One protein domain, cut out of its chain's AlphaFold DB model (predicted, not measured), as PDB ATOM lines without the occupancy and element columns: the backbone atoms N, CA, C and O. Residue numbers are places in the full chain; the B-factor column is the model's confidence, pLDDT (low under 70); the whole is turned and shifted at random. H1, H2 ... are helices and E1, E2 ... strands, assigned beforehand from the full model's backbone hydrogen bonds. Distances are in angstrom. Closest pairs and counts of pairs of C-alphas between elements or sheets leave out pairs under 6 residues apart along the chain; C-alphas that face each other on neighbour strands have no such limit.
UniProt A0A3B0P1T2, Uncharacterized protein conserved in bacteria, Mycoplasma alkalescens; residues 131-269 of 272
ATOM      1  N   SER A 131     -20.967 -37.403 -55.285       97.06
ATOM      2  CA  SER A 131     -20.022 -38.433 -54.850       97.06
ATOM      3  C   SER A 131     -19.862 -39.560 -55.870       97.06
ATOM      4  O   SER A 131     -18.755 -40.077 -56.002       97.06
ATOM      5  N   ILE A 132     -20.908 -39.879 -56.639       97.06
ATOM      6  CA  ILE A 132     -20.873 -40.933 -57.660       97.06
ATOM      7  C   ILE A 132     -19.822 -40.610 -58.716       97.06
ATOM      8  O   ILE A 132     -18.826 -41.317 -58.853       97.06
ATOM      9  N   LYS A 133     -19.990 -39.477 -59.401       96.12
ATOM     10  CA  LYS A 133     -19.071 -39.051 -60.457       96.12
ATOM     11  C   LYS A 133     -17.635 -38.929 -59.950       96.12
ATOM     12  O   LYS A 133     -16.711 -39.412 -60.591       96.12
ATOM     13  N   ILE A 134     -17.445 -38.305 -58.787       97.19
ATOM     14  CA  ILE A 134     -16.109 -38.015 -58.253       97.19
ATOM     15  C   ILE A 134     -15.351 -39.292 -57.878       97.19
ATOM     16  O   ILE A 134     -14.162 -39.397 -58.181       97.19
ATOM     17  N   ALA A 135     -16.011 -40.263 -57.241       97.50
ATOM     18  CA  ALA A 135     -15.366 -41.533 -56.923       97.50
ATOM     19  C   ALA A 135     -15.056 -42.330 -58.202       97.50
ATOM     20  O   ALA A 135     -13.950 -42.859 -58.326       97.50
ATOM     21  N   ASN A 136     -15.980 -42.346 -59.168       96.94
ATOM     22  CA  ASN A 136     -15.834 -43.069 -60.434       96.94
ATOM     23  C   ASN A 136     -14.679 -42.514 -61.279       96.94
ATOM     24  O   ASN A 136     -13.789 -43.268 -61.677       96.94
ATOM     25  N   ASP A 137     -14.638 -41.194 -61.480       96.94
ATOM     26  CA  ASP A 137     -13.576 -40.508 -62.225       96.94
ATOM     27  C   ASP A 137     -12.202 -40.744 -61.574       96.94
ATOM     28  O   ASP A 137     -11.206 -40.991 -62.262       96.94
ATOM     29  N   PHE A 138     -12.131 -40.705 -60.236       97.31
ATOM     30  CA  PHE A 138     -10.893 -41.000 -59.516       97.31
ATOM     31  C   PHE A 138     -10.465 -42.458 -59.707       97.31
ATOM     32  O   PHE A 138      -9.288 -42.716 -59.973       97.31
ATOM     33  N   SER A 139     -11.404 -43.392 -59.568       97.31
ATOM     34  CA  SER A 139     -11.153 -44.830 -59.644       97.31
ATOM     35  C   SER A 139     -10.633 -45.239 -61.020       97.31
ATOM     36  O   SER A 139      -9.557 -45.833 -61.110       97.31
ATOM     37  N   LEU A 140     -11.291 -44.783 -62.093       96.75
ATOM     38  CA  LEU A 140     -10.866 -45.004 -63.481       96.75
ATOM     39  C   LEU A 140      -9.486 -44.406 -63.774       96.75
ATOM     40  O   LEU A 140      -8.646 -45.048 -64.401       96.75
ATOM     41  N   LYS A 141      -9.224 -43.178 -63.308       97.12
ATOM     42  CA  LYS A 141      -7.952 -42.489 -63.571       97.12
ATOM     43  C   LYS A 141      -6.763 -43.126 -62.851       97.12
ATOM     44  O   LYS A 141      -5.647 -43.074 -63.361       97.12
ATOM     45  N   ASN A 142      -6.975 -43.659 -61.648       96.31
ATOM     46  CA  ASN A 142      -5.896 -44.133 -60.777       96.31
ATOM     47  C   ASN A 142      -5.836 -45.661 -60.652       96.31
ATOM     48  O   ASN A 142      -4.959 -46.160 -59.946       96.31
ATOM     49  N   ASN A 143      -6.759 -46.382 -61.298       95.56
ATOM     50  CA  ASN A 143      -6.942 -47.826 -61.175       95.56
ATOM     51  C   ASN A 143      -6.939 -48.284 -59.705       95.56
ATOM     52  O   ASN A 143      -6.153 -49.138 -59.287       95.56
ATOM     53  N   ARG A 144      -7.744 -47.608 -58.879       95.88
ATOM     54  CA  ARG A 144      -7.797 -47.843 -57.435       95.88
ATOM     55  C   ARG A 144      -9.182 -47.579 -56.871       95.88
ATOM     56  O   ARG A 144      -9.749 -46.523 -57.130       95.88
ATOM     57  N   ILE A 145      -9.652 -48.484 -56.011       97.50
ATOM     58  CA  ILE A 145     -10.928 -48.330 -55.309       97.50
ATOM     59  C   ILE A 145     -10.956 -46.993 -54.552       97.50
ATOM     60  O   ILE A 145     -10.017 -46.621 -53.834       97.50
ATOM     61  N   CYS A 146     -12.053 -46.265 -54.733       97.81
ATOM     62  CA  CYS A 146     -12.281 -44.964 -54.133       97.81
ATOM     63  C   CYS A 146     -13.678 -44.901 -53.532       97.81
ATOM     64  O   CYS A 146     -14.637 -45.438 -54.082       97.81
ATOM     65  N   SER A 147     -13.786 -44.187 -52.421       98.50
ATOM     66  CA  SER A 147     -15.052 -43.736 -51.862       98.50
ATOM     67  C   SER A 147     -15.089 -42.215 -51.867       98.50
ATOM     68  O   SER A 147     -14.054 -41.568 -51.694       98.50
ATOM     69  N   ALA A 148     -16.262 -41.627 -52.059       98.50
ATOM     70  CA  ALA A 148     -16.472 -40.189 -51.969       98.50
ATOM     71  C   ALA A 148     -17.718 -39.888 -51.140       98.50
ATOM     72  O   ALA A 148     -18.710 -40.602 -51.249       98.50
ATOM     73  N   ILE A 149     -17.684 -38.826 -50.338       98.50
ATOM     74  CA  ILE A 149     -18.808 -38.378 -49.515       98.50
ATOM     75  C   ILE A 149     -19.106 -36.903 -49.776       98.50
ATOM     76  O   ILE A 149     -18.204 -36.060 -49.779       98.50
ATOM     77  N   GLU A 150     -20.374 -36.595 -50.022       97.06
ATOM     78  CA  GLU A 150     -20.853 -35.233 -50.244       97.06
ATOM     79  C   GLU A 150     -21.092 -34.549 -48.897       97.06
ATOM     80  O   GLU A 150     -21.970 -34.955 -48.142       97.06
ATOM     81  N   ILE A 151     -20.288 -33.530 -48.582       95.12
ATOM     82  CA  ILE A 151     -20.387 -32.778 -47.323       95.12
ATOM     83  C   ILE A 151     -21.392 -31.635 -47.449       95.12
ATOM     84  O   ILE A 151     -22.144 -31.344 -46.523       95.12
ATOM     85  N   ASN A 152     -21.353 -30.949 -48.587       89.00
ATOM     86  CA  ASN A 152     -22.290 -29.911 -48.989       89.00
ATOM     87  C   ASN A 152     -22.214 -29.741 -50.510       89.00
ATOM     88  O   ASN A 152     -21.402 -30.389 -51.171       89.00
ATOM     89  N   GLU A 153     -23.015 -28.824 -51.054       78.69
ATOM     90  CA  GLU A 153     -23.112 -28.601 -52.497       78.69
ATOM     91  C   GLU A 153     -21.756 -28.393 -53.186       78.69
ATOM     92  O   GLU A 153     -21.591 -28.802 -54.331       78.69
ATOM     93  N   ASN A 154     -20.766 -27.806 -52.516       84.38
ATOM     94  CA  ASN A 154     -19.492 -27.439 -53.139       84.38
ATOM     95  C   ASN A 154     -18.318 -28.309 -52.699       84.38
ATOM     96  O   ASN A 154     -17.203 -28.106 -53.178       84.38
ATOM     97  N   ASN A 155     -18.534 -29.256 -51.788       93.62
ATOM     98  CA  ASN A 155     -17.444 -30.011 -51.199       93.62
ATOM     99  C   ASN A 155     -17.755 -31.503 -51.131       93.62
ATOM    100  O   ASN A 155     -18.656 -31.950 -50.418       93.62
ATOM    101  N   VAL A 156     -16.939 -32.265 -51.851       97.62
ATOM    102  CA  VAL A 156     -16.949 -33.720 -51.845       97.62
ATOM    103  C   VAL A 156     -15.568 -34.192 -51.425       97.62
ATOM    104  O   VAL A 156     -14.554 -33.831 -52.023       97.62
ATOM    105  N   ILE A 157     -15.534 -35.006 -50.379       98.19
ATOM    106  CA  ILE A 157     -14.304 -35.555 -49.821       98.19
ATOM    107  C   ILE A 157     -14.125 -36.968 -50.352       98.19
ATOM    108  O   ILE A 157     -15.081 -37.735 -50.388       98.19
ATOM    109  N   ILE A 158     -12.897 -37.324 -50.729       98.25
ATOM    110  CA  ILE A 158     -12.552 -38.670 -51.195       98.25
ATOM    111  C   ILE A 158     -11.707 -39.433 -50.170       98.25
ATOM    112  O   ILE A 158     -10.910 -38.850 -49.427       98.25
ATOM    113  N   GLY A 159     -11.853 -40.752 -50.169       97.81
ATOM    114  CA  GLY A 159     -11.015 -41.719 -49.472       97.81
ATOM    115  C   GLY A 159     -10.565 -42.790 -50.451       97.81
ATOM    116  O   GLY A 159     -11.378 -43.376 -51.158       97.81
ATOM    117  N   LYS A 160      -9.257 -43.027 -50.513       96.19
ATOM    118  CA  LYS A 160      -8.659 -44.026 -51.402       96.19
ATOM    119  C   LYS A 160      -8.316 -45.280 -50.616       96.19
ATOM    120  O   LYS A 160      -7.861 -45.176 -49.480       96.19
ATOM    121  N   GLU A 161      -8.477 -46.427 -51.257       95.81
ATOM    122  CA  GLU A 161      -8.035 -47.708 -50.713       95.81
ATOM    123  C   GLU A 161      -6.516 -47.696 -50.459       95.81
ATOM    124  O   GLU A 161      -5.734 -47.091 -51.211       95.81
ATOM    125  N   SER A 162      -6.088 -48.343 -49.379       95.31
ATOM    126  CA  SER A 162      -4.687 -48.435 -48.974       95.31
ATOM    127  C   SER A 162      -4.435 -49.693 -48.148       95.31
ATOM    128  O   SER A 162      -5.368 -50.331 -47.681       95.31
ATOM    129  N   ASN A 163      -3.165 -49.992 -47.875       93.00
ATOM    130  CA  ASN A 163      -2.790 -51.124 -47.021       93.00
ATOM    131  C   ASN A 163      -3.191 -50.931 -45.545       93.00
ATOM    132  O   ASN A 163      -3.135 -51.882 -44.772       93.00
ATOM    133  N   LEU A 164      -3.521 -49.702 -45.132       95.12
ATOM    134  CA  LEU A 164      -3.900 -49.388 -43.751       95.12
ATOM    135  C   LEU A 164      -5.411 -49.314 -43.579       95.12
ATOM    136  O   LEU A 164      -5.939 -49.802 -42.590       95.12
ATOM    137  N   LEU A 165      -6.094 -48.680 -44.525       96.38
ATOM    138  CA  LEU A 165      -7.514 -48.371 -44.456       96.38
ATOM    139  C   LEU A 165      -8.168 -48.717 -45.781       96.38
ATOM    140  O   LEU A 165      -7.652 -48.328 -46.841       96.38
ATOM    141  N   ASN A 166      -9.347 -49.320 -45.695       96.75
ATOM    142  CA  ASN A 166     -10.222 -49.383 -46.844       96.75
ATOM    143  C   ASN A 166     -10.740 -47.976 -47.219       96.75
ATOM    144  O   ASN A 166     -10.633 -47.004 -46.460       96.75
ATOM    145  N   SER A 167     -11.281 -47.836 -48.424       97.88
ATOM    146  CA  SER A 167     -11.726 -46.540 -48.950       97.88
ATOM    147  C   SER A 167     -12.872 -45.905 -48.146       97.88
ATOM    148  O   SER A 167     -12.877 -44.678 -48.004       97.88
ATOM    149  N   ASN A 168     -13.780 -46.702 -47.562       98.31
ATOM    150  CA  ASN A 168     -14.839 -46.223 -46.663       98.31
ATOM    151  C   ASN A 168     -14.240 -45.614 -45.383       98.31
ATOM    152  O   ASN A 168     -14.514 -44.463 -45.039       98.31
ATOM    153  N   SER A 169     -13.354 -46.343 -44.709       98.12
ATOM    154  CA  SER A 169     -12.607 -45.881 -43.537       98.12
ATOM    155  C   SER A 169     -11.863 -44.579 -43.823       98.12
ATOM    156  O   SER A 169     -11.975 -43.600 -43.080       98.12
ATOM    157  N   ALA A 170     -11.143 -44.533 -44.947       98.19
ATOM    158  CA  ALA A 170     -10.378 -43.364 -45.353       98.19
ATOM    159  C   ALA A 170     -11.272 -42.136 -45.597       98.19
ATOM    160  O   ALA A 170     -10.933 -41.036 -45.152       98.19
ATOM    161  N   VAL A 171     -12.410 -42.296 -46.287       98.50
ATOM    162  CA  VAL A 171     -13.296 -41.160 -46.589       98.50
ATOM    163  C   VAL A 171     -13.972 -40.635 -45.325       98.50
ATOM    164  O   VAL A 171     -14.056 -39.418 -45.145       98.50
ATOM    165  N   ILE A 172     -14.368 -41.523 -44.408       98.44
ATOM    166  CA  ILE A 172     -14.980 -41.137 -43.136       98.44
ATOM    167  C   ILE A 172     -13.981 -40.386 -42.254       98.44
ATOM    168  O   ILE A 172     -14.307 -39.301 -41.776       98.44
ATOM    169  N   LEU A 173     -12.744 -40.869 -42.096       98.06
ATOM    170  CA  LEU A 173     -11.723 -40.130 -41.340       98.06
ATOM    171  C   LEU A 173     -11.433 -38.755 -41.952       98.06
ATOM    172  O   LEU A 173     -11.324 -37.768 -41.222       98.06
ATOM    173  N   ASN A 174     -11.346 -38.666 -43.282       98.19
ATOM    174  CA  ASN A 174     -11.144 -37.389 -43.965       98.19
ATOM    175  C   ASN A 174     -12.315 -36.422 -43.722       98.19
ATOM    176  O   ASN A 174     -12.088 -35.236 -43.480       98.19
ATOM    177  N   ALA A 175     -13.554 -36.921 -43.727       98.06
ATOM    178  CA  ALA A 175     -14.740 -36.126 -43.421       98.06
ATOM    179  C   ALA A 175     -14.774 -35.660 -41.957       98.06
ATOM    180  O   ALA A 175     -15.044 -34.487 -41.687       98.06
ATOM    181  N   LEU A 176     -14.428 -36.530 -41.005       98.25
ATOM    182  CA  LEU A 176     -14.325 -36.163 -39.588       98.25
ATOM    183  C   LEU A 176     -13.262 -35.082 -39.362       98.25
ATOM    184  O   LEU A 176     -13.519 -34.106 -38.655       98.25
ATOM    185  N   LYS A 177     -12.094 -35.211 -40.007       98.12
ATOM    186  CA  LYS A 177     -11.033 -34.192 -39.973       98.12
ATOM    187  C   LYS A 177     -11.516 -32.859 -40.533       98.12
ATOM    188  O   LYS A 177     -11.300 -31.830 -39.895       98.12
ATOM    189  N   TYR A 178     -12.236 -32.877 -41.654       97.50
ATOM    190  CA  TYR A 178     -12.836 -31.674 -42.228       97.50
ATOM    191  C   TYR A 178     -13.786 -30.977 -41.243       97.50
ATOM    192  O   TYR A 178     -13.620 -29.790 -40.957       97.50
ATOM    193  N   PHE A 179     -14.739 -31.706 -40.654       97.50
ATOM    194  CA  PHE A 179     -15.685 -31.123 -39.699       97.50
ATOM    195  C   PHE A 179     -15.028 -30.626 -38.408       97.50
ATOM    196  O   PHE A 179     -15.530 -29.686 -37.786       97.50
ATOM    197  N   ALA A 180     -13.918 -31.247 -38.008       97.69
ATOM    198  CA  ALA A 180     -13.129 -30.864 -36.844       97.69
ATOM    199  C   ALA A 180     -12.117 -29.743 -37.138       97.69
ATOM    200  O   ALA A 180     -11.442 -29.294 -36.214       97.69
ATOM    201  N   LYS A 181     -12.013 -29.288 -38.398       97.44
ATOM    202  CA  LYS A 181     -11.004 -28.325 -38.870       97.44
ATOM    203  C   LYS A 181      -9.567 -28.787 -38.582       97.44
ATOM    204  O   LYS A 181      -8.714 -27.990 -38.204       97.44
ATOM    205  N   ILE A 182      -9.316 -30.085 -38.739       97.38
ATOM    206  CA  ILE A 182      -7.996 -30.705 -38.594       97.38
ATOM    207  C   ILE A 182      -7.337 -30.761 -39.973       97.38
ATOM    208  O   ILE A 182      -7.974 -31.160 -40.951       97.38
ATOM    209  N   ASP A 183      -6.059 -30.390 -40.046       95.88
ATOM    210  CA  ASP A 183      -5.290 -30.459 -41.288       95.88
ATOM    211  C   ASP A 183      -5.256 -31.892 -41.851       95.88
ATOM    212  O   ASP A 183      -5.162 -32.887 -41.123       95.88
ATOM    213  N   LYS A 184      -5.331 -32.009 -43.180       90.62
ATOM    214  CA  LYS A 184      -5.378 -33.297 -43.878       90.62
ATOM    215  C   LYS A 184      -4.133 -34.156 -43.627       90.62
ATOM    216  O   LYS A 184      -4.249 -35.376 -43.702       90.62
ATOM    217  N   ASN A 185      -2.994 -33.571 -43.281       93.19
ATOM    218  CA  ASN A 185      -1.748 -34.295 -43.035       93.19
ATOM    219  C   ASN A 185      -1.598 -34.777 -41.585       93.19
ATOM    220  O   ASN A 185      -0.662 -35.511 -41.294       93.19
ATOM    221  N   ILE A 186      -2.495 -34.382 -40.675       94.75
ATOM    222  CA  ILE A 186      -2.421 -34.809 -39.275       94.75
ATOM    223  C   ILE A 186      -3.110 -36.162 -39.106       94.75
ATOM    224  O   ILE A 186      -4.303 -36.304 -39.399       94.75
ATOM    225  N   ASP A 187      -2.381 -37.148 -38.599       93.31
ATOM    226  CA  ASP A 187      -2.939 -38.454 -38.270       93.31
ATOM    227  C   ASP A 187      -3.801 -38.387 -37.005       93.31
ATOM    228  O   ASP A 187      -3.427 -37.803 -35.988       93.31
ATOM    229  N   VAL A 188      -4.991 -38.984 -37.084       95.19
ATOM    230  CA  VAL A 188      -5.961 -39.057 -35.973       95.19
ATOM    231  C   VAL A 188      -6.021 -40.441 -35.331       95.19
ATOM    232  O   VAL A 188      -6.658 -40.608 -34.296       95.19
ATOM    233  N   LEU A 189      -5.369 -41.427 -35.948       95.31
ATOM    234  CA  LEU A 189      -5.235 -42.778 -35.427       95.31
ATOM    235  C   LEU A 189      -3.806 -42.987 -34.944       95.31
ATOM    236  O   LEU A 189      -2.854 -42.683 -35.662       95.31
ATOM    237  N   GLU A 190      -3.652 -43.543 -33.750       91.94
ATOM    238  CA  GLU A 190      -2.333 -43.918 -33.255       91.94
ATOM    239  C   GLU A 190      -1.776 -45.125 -34.037       91.94
ATOM    240  O   GLU A 190      -2.441 -46.165 -34.109       91.94
ATOM    241  N   PRO A 191      -0.529 -45.066 -34.551       92.19
ATOM    242  CA  PRO A 191       0.069 -46.173 -35.304       92.19
ATOM    243  C   PRO A 191       0.091 -47.501 -34.538       92.19
ATOM    244  O   PRO A 191      -0.081 -48.565 -35.127       92.19
ATOM    245  N   LYS A 192       0.254 -47.446 -33.208       92.62
ATOM    246  CA  LYS A 192       0.225 -48.632 -32.340       92.62
ATOM    247  C   LYS A 192      -1.141 -49.317 -32.346       92.62
ATOM    248  O   LYS A 192      -1.195 -50.542 -32.361       92.62
ATOM    249  N   VAL A 193      -2.231 -48.548 -32.361       92.19
ATOM    250  CA  VAL A 193      -3.598 -49.090 -32.380       92.19
ATOM    251  C   VAL A 193      -3.884 -49.760 -33.720       92.19
ATOM    252  O   VAL A 193      -4.397 -50.875 -33.739       92.19
ATOM    253  N   ILE A 194      -3.472 -49.136 -34.831       93.50
ATOM    254  CA  ILE A 194      -3.568 -49.741 -36.168       93.50
ATOM    255  C   ILE A 194      -2.808 -51.072 -36.196       93.50
ATOM    256  O   ILE A 194      -3.390 -52.099 -36.535       93.50
ATOM    257  N   ALA A 195      -1.541 -51.078 -35.769       94.31
ATOM    258  CA  ALA A 195      -0.706 -52.278 -35.777       94.31
ATOM    259  C   ALA A 195      -1.308 -53.427 -34.951       94.31
ATOM    260  O   ALA A 195      -1.229 -54.580 -35.364       94.31
ATOM    261  N   LEU A 196      -1.945 -53.133 -33.812       93.81
ATOM    262  CA  LEU A 196      -2.623 -54.151 -33.001       93.81
ATOM    263  C   LEU A 196      -3.783 -54.814 -33.753       93.81
ATOM    264  O   LEU A 196      -3.892 -56.039 -33.729       93.81
ATOM    265  N   VAL A 197      -4.612 -54.030 -34.450       94.50
ATOM    266  CA  VAL A 197      -5.717 -54.570 -35.258       94.50
ATOM    267  C   VAL A 197      -5.173 -55.397 -36.423       94.50
ATOM    268  O   VAL A 197      -5.616 -56.524 -36.631       94.50
ATOM    269  N   GLN A 198      -4.163 -54.897 -37.138       95.06
ATOM    270  CA  GLN A 198      -3.563 -55.623 -38.262       95.06
ATOM    271  C   GLN A 198      -2.893 -56.930 -37.822       95.06
ATOM    272  O   GLN A 198      -3.051 -57.953 -38.485       95.06
ATOM    273  N   ASN A 199      -2.201 -56.928 -36.680       95.81
ATOM    274  CA  ASN A 199      -1.607 -58.135 -36.106       95.81
ATOM    275  C   ASN A 199      -2.681 -59.159 -35.729       95.81
ATOM    276  O   ASN A 199      -2.507 -60.338 -36.021       95.81
ATOM    277  N   LEU A 200      -3.800 -58.720 -35.141       95.88
ATOM    278  CA  LEU A 200      -4.929 -59.602 -34.847       95.88
ATOM    279  C   LEU A 200      -5.500 -60.214 -36.133       95.88
ATOM    280  O   LEU A 200      -5.659 -61.430 -36.203       95.88
ATOM    281  N   LYS A 201      -5.750 -59.402 -37.165       95.31
ATOM    282  CA  LYS A 201      -6.230 -59.884 -38.471       95.31
ATOM    283  C   LYS A 201      -5.261 -60.894 -39.087       95.31
ATOM    284  O   LYS A 201      -5.694 -61.935 -39.571       95.31
ATOM    285  N   ASN A 202      -3.959 -60.639 -38.987       95.62
ATOM    286  CA  ASN A 202      -2.926 -61.558 -39.454       95.62
ATOM    287  C   ASN A 202      -2.921 -62.881 -38.662       95.62
ATOM    288  O   ASN A 202      -2.871 -63.954 -39.257       95.62
ATOM    289  N   SER A 203      -3.042 -62.830 -37.330       96.81
ATOM    290  CA  SER A 203      -3.165 -64.025 -36.475       96.81
ATOM    291  C   SER A 203      -4.451 -64.818 -36.722       96.81
ATOM    292  O   SER A 203      -4.475 -66.021 -36.490       96.81
ATOM    293  N   LEU A 204      -5.507 -64.155 -37.196       96.06
ATOM    294  CA  LEU A 204      -6.767 -64.770 -37.613       96.06
ATOM    295  C   LEU A 204      -6.781 -65.159 -39.103       96.06
ATOM    296  O   LEU A 204      -7.817 -65.582 -39.608       96.06
ATOM    297  N   HIS A 205      -5.646 -65.035 -39.799       94.38
ATOM    298  CA  HIS A 205      -5.470 -65.410 -41.204       94.38
ATOM    299  C   HIS A 205      -6.392 -64.673 -42.190       94.38
ATOM    300  O   HIS A 205      -6.776 -65.221 -43.224       94.38
ATOM    301  N   TYR A 206      -6.737 -63.415 -41.903       92.62
ATOM    302  CA  TYR A 206      -7.397 -62.559 -42.888       92.62
ATOM    303  C   TYR A 206      -6.436 -62.211 -44.027       92.62
ATOM    304  O   TYR A 206      -5.296 -61.815 -43.791       92.62
ATOM    305  N   ASN A 207      -6.925 -62.298 -45.266       89.50
ATOM    306  CA  ASN A 207      -6.154 -61.913 -46.452       89.50
ATOM    307  C   ASN A 207      -5.973 -60.391 -46.559       89.50
ATOM    308  O   ASN A 207      -4.915 -59.923 -46.970       89.50
ATOM    309  N   ASP A 208      -7.007 -59.627 -46.201       90.44
ATOM    310  CA  ASP A 208      -6.957 -58.167 -46.174       90.44
ATOM    311  C   ASP A 208      -6.716 -57.676 -44.744       90.44
ATOM    312  O   ASP A 208      -7.526 -57.899 -43.841       90.44
ATOM    313  N   LEU A 209      -5.579 -57.008 -44.551       94.56
ATOM    314  CA  LEU A 209      -5.163 -56.431 -43.275       94.56
ATOM    315  C   LEU A 209      -5.524 -54.944 -43.159       94.56
ATOM    316  O   LEU A 209      -5.228 -54.333 -42.134       94.56
ATOM    317  N   SER A 210      -6.133 -54.337 -44.179       95.19
ATOM    318  CA  SER A 210      -6.653 -52.975 -44.075       95.19
ATOM    319  C   SER A 210      -7.787 -52.919 -43.047       95.19
ATOM    320  O   SER A 210      -8.514 -53.897 -42.858       95.19
ATOM    321  N   LEU A 211      -7.927 -51.802 -42.332       96.94
ATOM    322  CA  LEU A 211      -9.004 -51.635 -41.360       96.94
ATOM    323  C   LEU A 211     -10.312 -51.297 -42.080       96.94
ATOM    324  O   LEU A 211     -10.384 -50.335 -42.861       96.94
ATOM    325  N   ASP A 212     -11.357 -52.053 -41.750       96.12
ATOM    326  CA  ASP A 212     -12.726 -51.721 -42.130       96.12
ATOM    327  C   ASP A 212     -13.255 -50.522 -41.324       96.12
ATOM    328  O   ASP A 212     -12.571 -49.986 -40.437       96.12
ATOM    329  N   LEU A 213     -14.451 -50.032 -41.655       97.62
ATOM    330  CA  LEU A 213     -14.976 -48.818 -41.038       97.62
ATOM    331  C   LEU A 213     -15.206 -49.002 -39.536       97.62
ATOM    332  O   LEU A 213     -14.933 -48.094 -38.747       97.62
ATOM    333  N   LYS A 214     -15.683 -50.177 -39.126       96.88
ATOM    334  CA  LYS A 214     -15.963 -50.494 -37.725       96.88
ATOM    335  C   LYS A 214     -14.671 -50.521 -36.912       96.88
ATOM    336  O   LYS A 214     -14.575 -49.840 -35.890       96.88
ATOM    337  N   GLU A 215     -13.663 -51.242 -37.394       96.88
ATOM    338  CA  GLU A 215     -12.312 -51.303 -36.833       96.88
ATOM    339  C   GLU A 215     -11.692 -49.902 -36.739       96.88
ATOM    340  O   GLU A 215     -11.129 -49.527 -35.709       96.88
ATOM    341  N   THR A 216     -11.866 -49.089 -37.782       97.50
ATOM    342  CA  THR A 216     -11.375 -47.707 -37.844       97.50
ATOM    343  C   THR A 216     -12.023 -46.811 -36.789       97.50
ATOM    344  O   THR A 216     -11.332 -46.041 -36.120       97.50
ATOM    345  N   LEU A 217     -13.342 -46.903 -36.599       97.50
ATOM    346  CA  LEU A 217     -14.053 -46.119 -35.585       97.50
ATOM    347  C   LEU A 217     -13.692 -46.561 -34.161       97.50
ATOM    348  O   LEU A 217     -13.546 -45.708 -33.282       97.50
ATOM    349  N   PHE A 218     -13.475 -47.860 -33.932       96.12
ATOM    350  CA  PHE A 218     -12.931 -48.344 -32.661       96.12
ATOM    351  C   PHE A 218     -11.518 -47.815 -32.415       96.12
ATOM    352  O   PHE A 218     -11.241 -47.296 -31.332       96.12
ATOM    353  N   ALA A 219     -10.644 -47.864 -33.423       96.19
ATOM    354  CA  ALA A 219      -9.292 -47.328 -33.321       96.19
ATOM    355  C   ALA A 219      -9.289 -45.818 -33.023       96.19
ATOM    356  O   ALA A 219      -8.501 -45.346 -32.197       96.19
ATOM    357  N   LEU A 220     -10.202 -45.061 -33.644       97.12
ATOM    358  CA  LEU A 220     -10.385 -43.634 -33.380       97.12
ATOM    359  C   LEU A 220     -10.867 -43.379 -31.949       97.12
ATOM    360  O   LEU A 220     -10.354 -42.479 -31.288       97.12
ATOM    361  N   SER A 221     -11.817 -44.180 -31.460       95.94
ATOM    362  CA  SER A 221     -12.329 -44.099 -30.087       95.94
ATOM    363  C   SER A 221     -11.219 -44.320 -29.053       95.94
ATOM    364  O   SER A 221     -11.082 -43.541 -28.112       95.94
ATOM    365  N   VAL A 222     -10.358 -45.320 -29.267       95.38
ATOM    366  CA  VAL A 222      -9.196 -45.568 -28.397       95.38
ATOM    367  C   VAL A 222      -8.202 -44.406 -28.470       95.38
ATOM    368  O   VAL A 222      -7.774 -43.899 -27.434       95.38
ATOM    369  N   SER A 223      -7.884 -43.932 -29.679       94.88
ATOM    370  CA  SER A 223      -6.954 -42.810 -29.890       94.88
ATOM    371  C   SER A 223      -7.467 -41.504 -29.257       94.88
ATOM    372  O   SER A 223      -6.681 -40.674 -28.797       94.88
ATOM    373  N   ALA A 224      -8.788 -41.317 -29.165       95.06
ATOM    374  CA  ALA A 224      -9.413 -40.148 -28.544       95.06
ATOM    375  C   ALA A 224      -9.164 -40.025 -27.028       95.06
ATOM    376  O   ALA A 224      -9.375 -38.942 -26.474       95.06
ATOM    377  N   ASN A 225      -8.698 -41.084 -26.354       92.75
ATOM    378  CA  ASN A 225      -8.333 -41.018 -24.935       92.75
ATOM    379  C   ASN A 225      -7.009 -40.284 -24.695       92.75
ATOM    380  O   ASN A 225      -6.886 -39.580 -23.695       92.75
ATOM    381  N   ASN A 226      -6.046 -40.414 -25.612       89.56
ATOM    382  CA  ASN A 226      -4.691 -39.877 -25.432       89.56
ATOM    383  C   ASN A 226      -4.366 -38.718 -26.387       89.56
ATOM    384  O   ASN A 226      -3.398 -37.996 -26.165       89.56
ATOM    385  N   SER A 227      -5.166 -38.518 -27.442       94.81
ATOM    386  CA  SER A 227      -4.968 -37.461 -28.435       94.81
ATOM    387  C   SER A 227      -6.159 -36.508 -28.485       94.81
ATOM    388  O   SER A 227      -7.270 -36.870 -28.882       94.81
ATOM    389  N   GLU A 228      -5.916 -35.235 -28.155       95.44
ATOM    390  CA  GLU A 228      -6.932 -34.184 -28.271       95.44
ATOM    391  C   GLU A 228      -7.391 -33.999 -29.728       95.44
ATOM    392  O   GLU A 228      -8.560 -33.714 -29.993       95.44
ATOM    393  N   VAL A 229      -6.491 -34.217 -30.692       96.38
ATOM    394  CA  VAL A 229      -6.802 -34.147 -32.124       96.38
ATOM    395  C   VAL A 229      -7.752 -35.280 -32.527       96.38
ATOM    396  O   VAL A 229      -8.768 -35.026 -33.177       96.38
ATOM    397  N   ALA A 230      -7.484 -36.511 -32.086       97.06
ATOM    398  CA  ALA A 230      -8.376 -37.646 -32.321       97.06
ATOM    399  C   ALA A 230      -9.751 -37.422 -31.673       97.06
ATOM    400  O   ALA A 230     -10.786 -37.640 -32.305       97.06
ATOM    401  N   LYS A 231      -9.775 -36.878 -30.449       97.88
ATOM    402  CA  LYS A 231     -11.011 -36.533 -29.735       97.88
ATOM    403  C   LYS A 231     -11.844 -35.483 -30.472       97.88
ATOM    404  O   LYS A 231     -13.068 -35.606 -30.547       97.88
ATOM    405  N   LYS A 232     -11.202 -34.470 -31.067       98.00
ATOM    406  CA  LYS A 232     -11.879 -33.462 -31.903       98.00
ATOM    407  C   LYS A 232     -12.566 -34.093 -33.112       98.00
ATOM    408  O   LYS A 232     -13.716 -33.737 -33.373       98.00
ATOM    409  N   ALA A 233     -11.902 -35.026 -33.800       98.12
ATOM    410  CA  ALA A 233     -12.472 -35.776 -34.922       98.12
ATOM    411  C   ALA A 233     -13.628 -36.689 -34.477       98.12
ATOM    412  O   ALA A 233     -14.709 -36.633 -35.061       98.12
ATOM    413  N   PHE A 234     -13.436 -37.466 -33.406       97.62
ATOM    414  CA  PHE A 234     -14.445 -38.369 -32.844       97.62
ATOM    415  C   PHE A 234     -15.763 -37.649 -32.519       97.62
ATOM    416  O   PHE A 234     -16.847 -38.111 -32.874       97.62
ATOM    417  N   ASN A 235     -15.682 -36.449 -31.940       98.06
ATOM    418  CA  ASN A 235     -16.859 -35.649 -31.598       98.06
ATOM    419  C   ASN A 235     -17.676 -35.162 -32.816       98.06
ATOM    420  O   ASN A 235     -18.763 -34.617 -32.630       98.06
ATOM    421  N   GLN A 236     -17.193 -35.345 -34.054       98.12
ATOM    422  CA  GLN A 236     -17.913 -34.947 -35.271       98.12
ATOM    423  C   GLN A 236     -18.769 -36.053 -35.894       98.12
ATOM    424  O   GLN A 236     -19.485 -35.760 -36.846       98.12
ATOM    425  N   ILE A 237     -18.742 -37.290 -35.379       97.25
ATOM    426  CA  ILE A 237     -19.423 -38.449 -35.995       97.25
ATOM    427  C   ILE A 237     -20.891 -38.161 -36.340       97.25
ATOM    428  O   ILE A 237     -21.337 -38.471 -37.442       97.25
ATOM    429  N   LYS A 238     -21.626 -37.478 -35.454       96.56
ATOM    430  CA  LYS A 238     -23.044 -37.140 -35.671       96.56
ATOM    431  C   LYS A 238     -23.301 -36.255 -36.898       96.56
ATOM    432  O   LYS A 238     -24.407 -36.271 -37.421       96.56
ATOM    433  N   LYS A 239     -22.307 -35.497 -37.375       97.56
ATOM    434  CA  LYS A 239     -22.436 -34.631 -38.562       97.56
ATOM    435  C   LYS A 239     -22.443 -35.402 -39.883       97.56
ATOM    436  O   LYS A 239     -22.668 -34.794 -40.923       97.56
ATOM    437  N   LEU A 240     -22.164 -36.706 -39.853       97.38
ATOM    438  CA  LEU A 240     -22.155 -37.556 -41.042       97.38
ATOM    439  C   LEU A 240     -23.542 -38.114 -41.396       97.38
ATOM    440  O   LEU A 240     -23.719 -38.600 -42.512       97.38
ATOM    441  N   SER A 241     -24.512 -38.037 -40.478       97.56
ATOM    442  CA  SER A 241     -25.878 -38.514 -40.728       97.56
ATOM    443  C   SER A 241     -26.511 -37.786 -41.917       97.56
ATOM    444  O   SER A 241     -26.386 -36.570 -42.077       97.56
ATOM    445  N   GLY A 242     -27.168 -38.557 -42.785       96.31
ATOM    446  CA  GLY A 242     -27.879 -38.069 -43.962       96.31
ATOM    447  C   GLY A 242     -27.003 -37.779 -45.184       96.31
ATOM    448  O   GLY A 242     -27.556 -37.538 -46.262       96.31
ATOM    449  N   LEU A 243     -25.672 -37.831 -45.060       97.44
ATOM    450  CA  LEU A 243     -24.760 -37.575 -46.177       97.44
ATOM    451  C   LEU A 243     -24.774 -38.716 -47.201       97.44
ATOM    452  O   LEU A 243     -25.005 -39.880 -46.867       97.44
ATOM    453  N   PHE A 244     -24.499 -38.381 -48.462       97.69
ATOM    454  CA  PHE A 244     -24.418 -39.349 -49.555       97.69
ATOM    455  C   PHE A 244     -22.980 -39.801 -49.773       97.69
ATOM    456  O   PHE A 244     -22.099 -38.978 -50.030       97.69
ATOM    457  N   LEU A 245     -22.758 -41.114 -49.726       98.44
ATOM    458  CA  LEU A 245     -21.461 -41.742 -49.956       98.44
ATOM    459  C   LEU A 245     -21.557 -42.680 -51.159       98.44
ATOM    460  O   LEU A 245     -22.490 -43.474 -51.234       98.44
ATOM    461  N   HIS A 246     -20.597 -42.597 -52.077       98.25
ATOM    462  CA  HIS A 246     -20.442 -43.565 -53.162       98.25
ATOM    463  C   HIS A 246     -19.121 -44.313 -53.028       98.25
ATOM    464  O   HIS A 246     -18.106 -43.675 -52.742       98.25
ATOM    465  N   ARG A 247     -19.121 -45.624 -53.275       98.12
ATOM    466  CA  ARG A 247     -17.916 -46.465 -53.318       98.12
ATOM    467  C   ARG A 247     -17.823 -47.216 -54.644       98.12
ATOM    468  O   ARG A 247     -18.788 -47.827 -55.084       98.12
ATOM    469  N   THR A 248     -16.632 -47.246 -55.239       97.94
ATOM    470  CA  THR A 248     -16.376 -47.937 -56.518       97.94
ATOM    471  C   THR A 248     -16.047 -49.432 -56.361       97.94
ATOM    472  O   THR A 248     -15.248 -49.981 -57.122       97.94
ATOM    473  N   ALA A 249     -16.576 -50.059 -55.314       96.12
ATOM    474  CA  ALA A 249     -16.479 -51.479 -55.003       96.12
ATOM    475  C   ALA A 249     -17.629 -51.854 -54.056       96.12
ATOM    476  O   ALA A 249     -18.201 -50.981 -53.402       96.12
ATOM    477  N   ILE A 250     -17.935 -53.147 -53.954       95.50
ATOM    478  CA  ILE A 250     -18.919 -53.656 -52.992       95.50
ATOM    479  C   ILE A 250     -18.308 -53.636 -51.587       95.50
ATOM    480  O   ILE A 250     -17.186 -54.111 -51.387       95.50
ATOM    481  N   SER A 251     -19.038 -53.091 -50.617       95.56
ATOM    482  CA  SER A 251     -18.619 -53.067 -49.220       95.56
ATOM    483  C   SER A 251     -18.836 -54.396 -48.508       95.56
ATOM    484  O   SER A 251     -19.645 -55.230 -48.905       95.56
ATOM    485  N   SER A 252     -18.087 -54.596 -47.423       94.50
ATOM    486  CA  SER A 252     -18.326 -55.713 -46.512       94.50
ATOM    487  C   SER A 252     -19.635 -55.513 -45.743       94.50
ATOM    488  O   SER A 252     -20.107 -54.386 -45.570       94.50
ATOM    489  N   ASP A 253     -20.189 -56.596 -45.200       94.44
ATOM    490  CA  ASP A 253     -21.378 -56.523 -44.339       94.44
ATOM    491  C   ASP A 253     -21.143 -55.625 -43.106       94.44
ATOM    492  O   ASP A 253     -22.028 -54.868 -42.710       94.44
ATOM    493  N   SER A 254     -19.922 -55.646 -42.555       95.56
ATOM    494  CA  SER A 254     -19.482 -54.781 -41.445       95.56
ATOM    495  C   SER A 254     -19.560 -53.292 -41.811       95.56
ATOM    496  O   SER A 254     -20.119 -52.486 -41.058       95.56
ATOM    497  N   ASP A 255     -19.066 -52.919 -42.996       97.31
ATOM    498  CA  ASP A 255     -19.148 -51.548 -43.506       97.31
ATOM    499  C   ASP A 255     -20.604 -51.143 -43.775       97.31
ATOM    500  O   ASP A 255     -21.012 -50.043 -43.398       97.31
ATOM    501  N   HIS A 256     -21.405 -52.024 -44.383       96.56
ATOM    502  CA  HIS A 256     -22.826 -51.774 -44.641       96.56
ATOM    503  C   HIS A 256     -23.605 -51.486 -43.358       96.56
ATOM    504  O   HIS A 256     -24.345 -50.500 -43.292       96.56
ATOM    505  N   GLU A 257     -23.433 -52.326 -42.336       97.75
ATOM    506  CA  GLU A 257     -24.077 -52.153 -41.035       97.75
ATOM    507  C   GLU A 257     -23.641 -50.835 -40.384       97.75
ATOM    508  O   GLU A 257     -24.473 -50.053 -39.920       97.75
ATOM    509  N   THR A 258     -22.339 -50.548 -40.408       98.00
ATOM    510  CA  THR A 258     -21.777 -49.354 -39.773       98.00
ATOM    511  C   THR A 258     -22.254 -48.072 -40.455       98.00
ATOM    512  O   THR A 258     -22.740 -47.165 -39.781       98.00
ATOM    513  N   LEU A 259     -22.206 -48.004 -41.789       98.00
ATOM    514  CA  LEU A 259     -22.703 -46.856 -42.556       98.00
ATOM    515  C   LEU A 259     -24.210 -46.648 -42.357       98.00
ATOM    516  O   LEU A 259     -24.655 -45.509 -42.216       98.00
ATOM    517  N   LYS A 260     -24.990 -47.734 -42.288       97.31
ATOM    518  CA  LYS A 260     -26.428 -47.674 -41.997       97.31
ATOM    519  C   LYS A 260     -26.699 -47.116 -40.600       97.31
ATOM    520  O   LYS A 260     -27.550 -46.242 -40.466       97.31
ATOM    521  N   ASN A 261     -25.966 -47.569 -39.584       97.25
ATOM    522  CA  ASN A 261     -26.092 -47.073 -38.207       97.25
ATOM    523  C   ASN A 261     -25.667 -45.603 -38.068       97.25
ATOM    524  O   ASN A 261     -26.145 -44.900 -37.183       97.25
ATOM    525  N   MET A 262     -24.791 -45.125 -38.955       97.19
ATOM    526  CA  MET A 262     -24.424 -43.712 -39.076       97.19
ATOM    527  C   MET A 262     -25.410 -42.897 -39.928       97.19
ATOM    528  O   MET A 262     -25.177 -41.709 -40.134       97.19
ATOM    529  N   GLU A 263     -26.481 -43.515 -40.439       97.75
ATOM    530  CA  GLU A 263     -27.477 -42.910 -41.334       97.75
ATOM    531  C   GLU A 263     -26.873 -42.342 -42.634       97.75
ATOM    532  O   GLU A 263     -27.399 -41.399 -43.230       97.75
ATOM    533  N   ILE A 264     -25.765 -42.928 -43.100       97.94
ATOM    534  CA  ILE A 264     -25.109 -42.546 -44.352       97.94
ATOM    535  C   ILE A 264     -25.792 -43.245 -45.527       97.94
ATOM    536  O   ILE A 264     -26.014 -44.459 -45.549       97.94
ATOM    537  N   ARG A 265     -26.101 -42.464 -46.560       97.44
ATOM    538  CA  ARG A 265     -26.770 -42.920 -47.777       97.44
ATOM    539  C   ARG A 265     -25.749 -43.467 -48.775       97.44
ATOM    540  O   ARG A 265     -25.344 -42.764 -49.696       97.44
ATOM    541  N   LEU A 266     -25.389 -44.739 -48.611       98.00
ATOM    542  CA  LEU A 266     -24.449 -45.468 -49.472       98.00
ATOM    543  C   LEU A 266     -25.030 -45.839 -50.854       98.00
ATOM    544  O   LEU A 266     -26.135 -46.382 -50.930       98.00
ATOM    545  N   THR A 267     -24.265 -45.608 -51.919       97.88
ATOM    546  CA  THR A 267     -24.409 -46.232 -53.248       97.88
ATOM    547  C   THR A 267     -23.089 -46.876 -53.664       97.88
ATOM    548  O   THR A 267     -22.024 -46.439 -53.234       97.88
ATOM    549  N   GLU A 268     -23.139 -47.899 -54.514       97.62
ATOM    550  CA  GLU A 268     -21.947 -48.668 -54.885       97.62
ATOM    551  C   GLU A 268     -21.994 -49.112 -56.338       97.62
ATOM    552  O   GLU A 268     -23.069 -49.361 -56.883       97.62
ATOM    553  N   GLU A 269     -20.822 -49.235 -56.950       95.19
ATOM    554  CA  GLU A 269     -20.652 -49.731 -58.311       95.19
ATOM    555  C   GLU A 269     -19.290 -50.415 -58.449       95.19
ATOM    556  O   GLU A 269     -18.302 -49.923 -57.919       95.19
TER     557      GLU A 269
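Overview. This is residues 131 to 269 of the 272 residues of the protein "Uncharacterized protein conserved in bacteria" of Mycoplasma alkalescens (UniProt A0A3B0P1T2). A four-stranded sheet has helix H1 over one face and helix H2 over the other, and on the far side of H2 from the sheet helices H3, H4 and H5 fill out the body, with H4 between H3 and H5 and touching both. H7 packs on H4 near the E4 edge of the sheet. The printed part has 139 residues with seven named helices and four named strands, in the order H1 E1 E2 H2 H3 H4 H5 H6 E3 H7 E4; the sheet, mixed, runs E2 E1 E3 E4. The class is mixed, helices and strands; the whole is compact, with a radius of gyration of the C-alphas of 14.2 A and a rounded outline of 36 by 34 by 27 A.

Along the chain. Find C-alpha 146 at (-12.281, -44.964, -54.133); from there E1 runs through residues 146 to 152 over 18.8 A. E2, residues 155 to 160, covers 16.5 A; E3 is residues 244 to 247, and E4 is 265 to 268, ending at C-alpha 268, (-21.947, -48.668, -54.885). H1, residues 131 to 142, starts at C-alpha 131, (-20.022, -38.433, -54.850), and covers 16.3 A. H2, residues 167 to 179, covers 18.4 A, H3, residues 191 to 203, 18.2 A, and H4, residues 213 to 223, 15.0 A. H5 is residues 228 to 234, H6 237 to 240 and H7 253 to 261.

Arrangement. Start at the hairpin E1 and E2, antiparallel at 160 degrees, with N 149 and O 157 2.8 A apart. E1 and E3 are antiparallel, with N 148 and O 246 at 2.8 A. E3 and E4 are parallel, with N 267 and O 245 at 2.9 A; with H7 they form a strand-helix-strand unit, two parallel neighbour strands with a helix between, whose crossover is right-handed. H1 and H2 lie on opposite faces, three layers with the sheet between helices, at heights over the sheet of 7.9 A and 7.1 A. The closest C-alphas are those of Ser 131 and Ala 148, 4.9 A, for H1 and E1, and Gly 159 and Val 171, 3.7 A, for E2 and H2. H4, the hub, touches H2, H3, H5 and H7; its closest C-alphas to H2 are Leu 213 and Ser 169, 4.5 A, at a steep tilt of 45 degrees. H3 and H4 form a helical hairpin, closest at the C-alphas of Val 193 and Ala 219, 6.0 A. H6 only just touches H2, with 3 pairs of C-alphas within 8 A. Each O i to N i+4 pair is within hydrogen-bond range in H1, H2, H3, H4, H5 and H7; H6 is too short for one.

Size, cuts and confidence. The C-alphas farthest apart, Glu 153 and Ser 203, are 43.7 A apart. The printed part has no cut; the link H2 to H3, 11 residues, is long. The mean pLDDT of the printed part is 96.0, and no printed residue is under 70.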